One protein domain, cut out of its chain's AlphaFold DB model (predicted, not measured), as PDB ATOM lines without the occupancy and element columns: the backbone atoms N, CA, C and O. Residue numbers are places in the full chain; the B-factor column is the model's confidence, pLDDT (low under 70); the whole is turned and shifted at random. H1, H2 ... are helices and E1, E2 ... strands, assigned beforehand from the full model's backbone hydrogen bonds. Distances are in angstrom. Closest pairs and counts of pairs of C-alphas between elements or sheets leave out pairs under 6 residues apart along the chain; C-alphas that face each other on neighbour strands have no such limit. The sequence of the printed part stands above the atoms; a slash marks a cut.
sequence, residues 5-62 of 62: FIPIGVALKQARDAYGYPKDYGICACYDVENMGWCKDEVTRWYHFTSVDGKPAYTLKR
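This is residues 5 to 62 of the 62 residues of an uncharacterized protein of Fusicatenibacter saccharivorans (UniProt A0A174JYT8). A small three-stranded sheet, with E2 between E1 and E3, makes one part of this domain, and two helices that touch each other, H1 and the very short H2, meet it with their first residues. The length runs from the link after H1 to the turn between E1 and E2. The printed part has 58 residues, with H1, H2, E1, E2 and E3 in that order; the class is mixed, helices and strands. The sheet is antiparallel, in the order E1, E2, E3. The whole is compact, with a radius of gyration of the C-alphas of 11.0 A and spans of 33 by 24 by 15 A.

Start with H1, residues 8 to 19, which only grazes the sheet with residues 8 to 11. It touches H2, residues 27 to 30, where the closest C-alphas, of Ala 15 and Cys 30, are 6.0 A apart. H2 only grazes the sheet with residues 27 to 28. Next come E1, residues 33 to 38, E2, residues 45 to 50, and E3, residues 56 to 61, a meander, each strand the antiparallel neighbour of the one before. In the hairpin E1 and E2, at 165 degrees, find N 48 and O 35 at 2.8 A. In the hairpin E2 and E3, at 155 degrees, find N 45 and O 61 at 2.8 A. The closest C-alphas of H1 and E3, Ile 8 and Thr 59, are 5.6 A apart. Every O i to N i+4 pair in H1 is within hydrogen-bond range; H2 is too short for one.

Find C-alpha 8 at (201.768, 149.758, 140.249); from there H1 runs 16.2 A to C-alpha 19. E1 measures 14.2 A and E2 16.9 A. E3 runs 17.4 A to C-alpha 61 at (202.634, 143.163, 140.319).

The C-alphas farthest apart, of Gly 20 and Lys 40, are 33.9 A apart. The printed part has no cut and no long link, and no printed residue is under 70 in pLDDT.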
ATOM      1  N   PHE A   5     198.434 151.231 150.147       98.00
ATOM      2  CA  PHE A   5     198.443 150.557 148.854       98.00
ATOM      3  C   PHE A   5     198.442 151.584 147.723       98.00
ATOM      4  O   PHE A   5     197.591 152.474 147.700       98.00
ATOM      5  N   ILE A   6     199.355 151.425 146.767       98.38
ATOM      6  CA  ILE A   6     199.389 152.207 145.532       98.38
ATOM      7  C   ILE A   6     199.424 151.226 144.353       98.38
ATOM      8  O   ILE A   6     200.348 150.413 144.277       98.38
ATOM      9  N   PRO A   7     198.466 151.267 143.409       98.25
ATOM     10  CA  PRO A   7     198.525 150.436 142.207       98.25
ATOM     11  C   PRO A   7     199.814 150.685 141.416       98.25
ATOM     12  O   PRO A   7     200.237 151.833 141.281       98.25
ATOM     13  N   ILE A   8     200.426 149.640 140.849       97.81
ATOM     14  CA  ILE A   8     201.768 149.758 140.249       97.81
ATOM     15  C   ILE A   8     201.832 150.817 139.144       97.81
ATOM     16  O   ILE A   8     202.768 151.608 139.102       97.81
ATOM     17  N   GLY A   9     200.809 150.896 138.287       97.62
ATOM     18  CA  GLY A   9     200.747 151.911 137.234       97.62
ATOM     19  C   GLY A   9     200.693 153.338 137.785       97.62
ATOM     20  O   GLY A   9     201.287 154.238 137.198       97.62
ATOM     21  N   VAL A  10     200.040 153.532 138.935       98.25
ATOM     22  CA  VAL A  10     199.958 154.830 139.618       98.25
ATOM     23  C   VAL A  10     201.304 155.186 140.239       98.25
ATOM     24  O   VAL A  10     201.782 156.290 140.004       98.25
ATOM     25  N   ALA A  11     201.951 154.252 140.945       98.12
ATOM     26  CA  ALA A  11     203.283 154.471 141.510       98.12
ATOM     27  C   ALA A  11     204.298 154.826 140.406       98.12
ATOM     28  O   ALA A  11     204.976 155.844 140.469       98.12
ATOM     29  N   LEU A  12     204.341 154.049 139.319       98.31
ATOM     30  CA  LEU A  12     205.242 154.342 138.201       98.31
ATOM     31  C   LEU A  12     204.933 155.690 137.546       98.31
ATOM     32  O   LEU A  12     205.860 156.416 137.203       98.31
ATOM     33  N   LYS A  13     203.655 156.056 137.382       98.31
ATOM     34  CA  LYS A  13     203.289 157.384 136.875       98.31
ATOM     35  C   LYS A  13     203.790 158.489 137.809       98.31
ATOM     36  O   LYS A  13     204.420 159.422 137.331       98.31
ATOM     37  N   GLN A  14     203.572 158.358 139.115       98.12
ATOM     38  CA  GLN A  14     204.025 159.332 140.113       98.12
ATOM     39  C   GLN A  14     205.544 159.512 140.094       98.12
ATOM     40  O   GLN A  14     206.013 160.643 140.059       98.12
ATOM     41  N   ALA A  15     206.318 158.424 140.060       97.81
ATOM     42  CA  ALA A  15     207.776 158.509 139.979       97.81
ATOM     43  C   ALA A  15     208.252 159.199 138.693       97.81
ATOM     44  O   ALA A  15     209.193 159.988 138.723       97.81
ATOM     45  N   ARG A  16     207.595 158.931 137.559       97.69
ATOM     46  CA  ARG A  16     207.911 159.583 136.278       97.69
ATOM     47  C   ARG A  16     207.605 161.074 136.315       97.69
ATOM     48  O   ARG A  16     208.442 161.863 135.897       97.69
ATOM     49  N   ASP A  17     206.442 161.445 136.839       98.00
ATOM     50  CA  ASP A  17     206.036 162.845 136.946       98.00
ATOM     51  C   ASP A  17     206.940 163.621 137.925       98.00
ATOM     52  O   ASP A  17     207.253 164.780 137.673       98.00
ATOM     53  N   ALA A  18     207.387 162.987 139.017       97.44
ATOM     54  CA  ALA A  18     208.209 163.620 140.050       97.44
ATOM     55  C   ALA A  18     209.705 163.703 139.697       97.44
ATOM     56  O   ALA A  18     210.355 164.693 140.027       97.44
ATOM     57  N   TYR A  19     210.259 162.669 139.053       96.69
ATOM     58  CA  TYR A  19     211.713 162.509 138.894       96.69
ATOM     59  C   TYR A  19     212.172 162.298 137.444       96.69
ATOM     60  O   TYR A  19     213.368 162.177 137.195       96.69
ATOM     61  N   GLY A  20     211.255 162.244 136.474       96.69
ATOM     62  CA  GLY A  20     211.601 162.135 135.054       96.69
ATOM     63  C   GLY A  20     212.074 160.749 134.600       96.69
ATOM     64  O   GLY A  20     212.773 160.646 133.593       96.69
ATOM     65  N   TYR A  21     211.713 159.675 135.313       96.75
ATOM     66  CA  TYR A  21     212.109 158.316 134.931       96.75
ATOM     67  C   TYR A  21     211.574 157.886 133.544       96.75
ATOM     68  O   TYR A  21     210.465 158.268 133.152       96.75
ATOM     69  N   PRO A  22     212.306 157.028 132.808       96.50
ATOM     70  CA  PRO A  22     211.833 156.433 131.558       96.50
ATOM     71  C   PRO A  22     210.551 155.583 131.688       96.50
ATOM     72  O   PRO A  22     210.181 155.085 132.757       96.50
ATOM     73  N   LYS A  23     209.837 155.391 130.568       94.06
ATOM     74  CA  LYS A  23     208.566 154.632 130.532       94.06
ATOM     75  C   LYS A  23     208.742 153.120 130.691       94.06
ATOM     76  O   LYS A  23     207.819 152.455 131.152       94.06
ATOM     77  N   ASP A  24     209.889 152.589 130.307       95.19
ATOM     78  CA  ASP A  24     210.264 151.179 130.407       95.19
ATOM     79  C   ASP A  24     210.785 150.796 131.802       95.19
ATOM     80  O   ASP A  24     210.858 149.611 132.129       95.19
ATOM     81  N   TYR A  25     211.073 151.778 132.661       96.88
ATOM     82  CA  TYR A  25     211.543 151.514 134.018       96.88
ATOM     83  C   TYR A  25     210.431 150.916 134.886       96.88
ATOM     84  O   TYR A  25     209.281 151.377 134.906       96.88
ATOM     85  N   GLY A  26     210.800 149.850 135.599       96.44
ATOM     86  CA  GLY A  26     209.952 149.142 136.552       96.44
ATOM     87  C   GLY A  26     210.115 149.643 137.988       96.44
ATOM     88  O   GLY A  26     210.907 150.536 138.273       96.44
ATOM     89  N   ILE A  27     209.379 149.025 138.918       97.56
ATOM     90  CA  ILE A  27     209.285 149.501 140.308       97.56
ATOM     91  C   ILE A  27     210.646 149.584 141.017       97.56
ATOM     92  O   ILE A  27     210.911 150.589 141.660       97.56
ATOM     93  N   CYS A  28     211.533 148.601 140.821       97.06
ATOM     94  CA  CYS A  28     212.863 148.584 141.443       97.06
ATOM     95  C   CYS A  28     213.852 149.593 140.838       97.06
ATOM     96  O   CYS A  28     214.932 149.770 141.384       97.06
ATOM     97  N   ALA A  29     213.525 150.204 139.695       97.31
ATOM     98  CA  ALA A  29     214.330 151.271 139.101       97.31
ATOM     99  C   ALA A  29     213.807 152.661 139.496       97.31
ATOM    100  O   ALA A  29     214.585 153.600 139.621       97.31
ATOM    101  N   CYS A  30     212.490 152.789 139.690       97.44
ATOM    102  CA  CYS A  30     211.841 154.050 140.052       97.44
ATOM    103  C   CYS A  30     211.832 154.338 141.562       97.44
ATOM    104  O   CYS A  30     211.612 155.482 141.951       97.44
ATOM    105  N   TYR A  31     211.999 153.315 142.404       97.88
ATOM    106  CA  TYR A  31     211.948 153.435 143.859       97.88
ATOM    107  C   TYR A  31     213.041 152.606 144.517       97.88
ATOM    108  O   TYR A  31     213.367 151.515 144.045       97.88
ATOM    109  N   ASP A  32     213.517 153.092 145.660       96.50
ATOM    110  CA  ASP A  32     214.301 152.286 146.587       96.50
ATOM    111  C   ASP A  32     213.366 151.287 147.290       96.50
ATOM    112  O   ASP A  32     212.521 151.649 148.118       96.50
ATOM    113  N   VAL A  33     213.426 150.029 146.853       97.44
ATOM    114  CA  VAL A  33     212.557 148.958 147.346       97.44
ATOM    115  C   VAL A  33     213.156 148.389 148.628       97.44
ATOM    116  O   VAL A  33     214.148 147.667 148.603       97.44
ATOM    117  N   GLU A  34     212.491 148.657 149.748       97.19
ATOM    118  CA  GLU A  34     212.898 148.234 151.094       97.19
ATOM    119  C   GLU A  34     212.771 146.718 151.302       97.19
ATOM    120  O   GLU A  34     213.493 146.119 152.096       97.19
ATOM    121  N   ASN A  35     211.772 146.102 150.663       97.69
ATOM    122  CA  ASN A  35     211.491 144.673 150.764       97.69
ATOM    123  C   ASN A  35     210.573 144.233 149.614       97.69
ATOM    124  O   ASN A  35     209.765 145.023 149.120       97.69
ATOM    125  N   MET A  36     210.643 142.967 149.216       97.56
ATOM    126  CA  MET A  36     209.749 142.384 148.218       97.56
ATOM    127  C   MET A  36     209.607 140.877 148.412       97.56
ATOM    128  O   MET A  36     210.441 140.229 149.041       97.56
ATOM    129  N   GLY A  37     208.570 140.303 147.815       97.56
ATOM    130  CA  GLY A  37     208.360 138.864 147.829       97.56
ATOM    131  C   GLY A  37     207.177 138.449 146.973       97.56
ATOM    132  O   GLY A  37     206.657 139.236 146.181       97.56
ATOM    133  N   TRP A  38     206.753 137.203 147.152       98.19
ATOM    134  CA  TRP A  38     205.605 136.631 146.459       98.19
ATOM    135  C   TRP A  38     204.386 136.599 147.378       98.19
ATOM    136  O   TRP A  38     204.496 136.436 148.596       98.19
ATOM    137  N   CYS A  39     203.212 136.799 146.794       97.00
ATOM    138  CA  CYS A  39     201.940 136.475 147.412       97.00
ATOM    139  C   CYS A  39     201.756 134.949 147.441       97.00
ATOM    140  O   CYS A  39     202.503 134.196 146.820       97.00
ATOM    141  N   LYS A  40     200.724 134.486 148.157       97.12
ATOM    142  CA  LYS A  40     200.409 133.052 148.301       97.12
ATOM    143  C   LYS A  40     200.121 132.347 146.965       97.12
ATOM    144  O   LYS A  40     200.174 131.128 146.908       97.12
ATOM    145  N   ASP A  41     199.787 133.103 145.921       97.06
ATOM    146  CA  ASP A  41     199.565 132.574 144.575       97.06
ATOM    147  C   ASP A  41     200.864 132.260 143.819       97.06
ATOM    148  O   ASP A  41     200.782 131.762 142.703       97.06
ATOM    149  N   GLU A  42     202.034 132.575 144.390       95.31
ATOM    150  CA  GLU A  42     203.370 132.368 143.807       95.31
ATOM    151  C   GLU A  42     203.586 133.044 142.438       95.31
ATOM    152  O   GLU A  42     204.600 132.830 141.780       95.31
ATOM    153  N   VAL A  43     202.660 133.916 142.024       97.31
ATOM    154  CA  VAL A  43     202.687 134.638 140.741       97.31
ATOM    155  C   VAL A  43     202.664 136.144 140.972       97.31
ATOM    156  O   VAL A  43     203.392 136.892 140.320       97.31
ATOM    157  N   THR A  44     201.860 136.622 141.917       97.88
ATOM    158  CA  THR A  44     201.805 138.045 142.236       97.88
ATOM    159  C   THR A  44     202.955 138.396 143.172       97.88
ATOM    160  O   THR A  44     203.140 137.782 144.218       97.88
ATOM    161  N   ARG A  45     203.728 139.423 142.826       98.00
ATOM    162  CA  ARG A  45     204.774 139.997 143.677       98.00
ATOM    163  C   ARG A  45     204.264 141.210 144.425       98.00
ATOM    164  O   ARG A  45     203.528 142.020 143.861       98.00
ATOM    165  N   TRP A  46     204.720 141.379 145.657       98.12
ATOM    166  CA  TRP A  46     204.540 142.603 146.427       98.12
ATOM    167  C   TRP A  46     205.876 143.326 146.595       98.12
ATOM    168  O   TRP A  46     206.930 142.696 146.657       98.12
ATOM    169  N   TYR A  47     205.823 144.656 146.673       98.50
ATOM    170  CA  TYR A  47     206.990 145.522 146.860       98.50
ATOM    171  C   TYR A  47     206.677 146.570 147.920       98.50
ATOM    172  O   TYR A  47     205.630 147.211 147.839       98.50
ATOM    173  N   HIS A  48     207.574 146.756 148.883       98.31
ATOM    174  CA  HIS A  48     207.541 147.825 149.880       98.31
ATOM    175  C   HIS A  48     208.528 148.920 149.494       98.31
ATOM    176  O   HIS A  48     209.653 148.621 149.107       98.31
ATOM    177  N   PHE A  49     208.105 150.175 149.601       98.12
ATOM    178  CA  PHE A  49     208.918 151.338 149.253       98.12
ATOM    179  C   PHE A  49     208.375 152.588 149.948       98.12
ATOM    180  O   PHE A  49     207.243 152.597 150.444       98.12
ATOM    181  N   THR A  50     209.151 153.664 149.935       98.12
ATOM    182  CA  THR A  50     208.681 154.993 150.334       98.12
ATOM    183  C   THR A  50     208.133 155.735 149.109       98.12
ATOM    184  O   THR A  50     208.796 155.819 148.076       98.12
ATOM    185  N   SER A  51     206.891 156.227 149.185       97.31
ATOM    186  CA  SER A  51     206.236 156.941 148.082       97.31
ATOM    187  C   SER A  51     206.905 158.287 147.790       97.31
ATOM    188  O   SER A  51     207.674 158.800 148.601       97.31
ATOM    189  N   VAL A  52     206.543 158.909 146.662       97.38
ATOM    190  CA  VAL A  52     207.037 160.250 146.288       97.38
ATOM    191  C   VAL A  52     206.692 161.329 147.328       97.38
ATOM    192  O   VAL A  52     207.404 162.318 147.446       97.38
ATOM    193  N   ASP A  53     205.641 161.104 148.124       95.69
ATOM    194  CA  ASP A  53     205.213 161.984 149.220       95.69
ATOM    195  C   ASP A  53     205.894 161.648 150.564       95.69
ATOM    196  O   ASP A  53     205.465 162.126 151.615       95.69
ATOM    197  N   GLY A  54     206.884 160.748 150.572       95.94
ATOM    198  CA  GLY A  54     207.585 160.314 151.782       95.94
ATOM    199  C   GLY A  54     206.787 159.360 152.679       95.94
ATOM    200  O   GLY A  54     207.116 159.202 153.854       95.94
ATOM    201  N   LYS A  55     205.718 158.729 152.173       96.94
ATOM    202  CA  LYS A  55     204.869 157.823 152.968       96.94
ATOM    203  C   LYS A  55     205.246 156.361 152.719       96.94
ATOM    204  O   LYS A  55     205.393 155.978 151.560       96.94
ATOM    205  N   PRO A  56     205.302 155.501 153.754       97.94
ATOM    206  CA  PRO A  56     205.480 154.068 153.549       97.94
ATOM    207  C   PRO A  56     204.352 153.492 152.687       97.94
ATOM    208  O   PRO A  56     203.171 153.644 153.013       97.94
ATOM    209  N   ALA A  57     204.704 152.804 151.608       98.38
ATOM    210  CA  ALA A  57     203.773 152.304 150.609       98.38
ATOM    211  C   ALA A  57     204.074 150.854 150.216       98.38
ATOM    212  O   ALA A  57     205.144 150.306 150.496       98.38
ATOM    213  N   TYR A  58     203.093 150.218 149.579       98.38
ATOM    214  CA  TYR A  58     203.293 148.955 148.886       98.38
ATOM    215  C   TYR A  58     202.508 148.880 147.580       98.38
ATOM    216  O   TYR A  58     201.469 149.525 147.419       98.38
ATOM    217  N   THR A  59     202.991 148.055 146.655       98.56
ATOM    218  CA  THR A  59     202.289 147.738 145.407       98.56
ATOM    219  C   THR A  59     202.303 146.244 145.116       98.56
ATOM    220  O   THR A  59     203.089 145.501 145.706       98.56
ATOM    221  N   LEU A  60     201.432 145.818 144.200       98.12
ATOM    222  CA  LEU A  60     201.338 144.452 143.696       98.12
ATOM    223  C   LEU A  60     201.600 144.431 142.188       98.12
ATOM    224  O   LEU A  60     201.113 145.294 141.453       98.12
ATOM    225  N   LYS A  61     202.343 143.425 141.730       96.50
ATOM    226  CA  LYS A  61     202.634 143.163 140.319       96.50
ATOM    227  C   LYS A  61     202.379 141.695 140.014       96.50
ATOM    228  O   LYS A  61     203.081 140.847 140.555       96.50
ATOM    229  N   ARG A  62     201.432 141.417 139.129       92.38
ATOM    230  CA  ARG A  62     201.297 140.095 138.517       92.38
ATOM    231  C   ARG A  62     202.265 139.956 137.345       92.38
ATOM    232  O   ARG A  62     202.517 140.987 136.677       92.38
TER     233      ARG A  62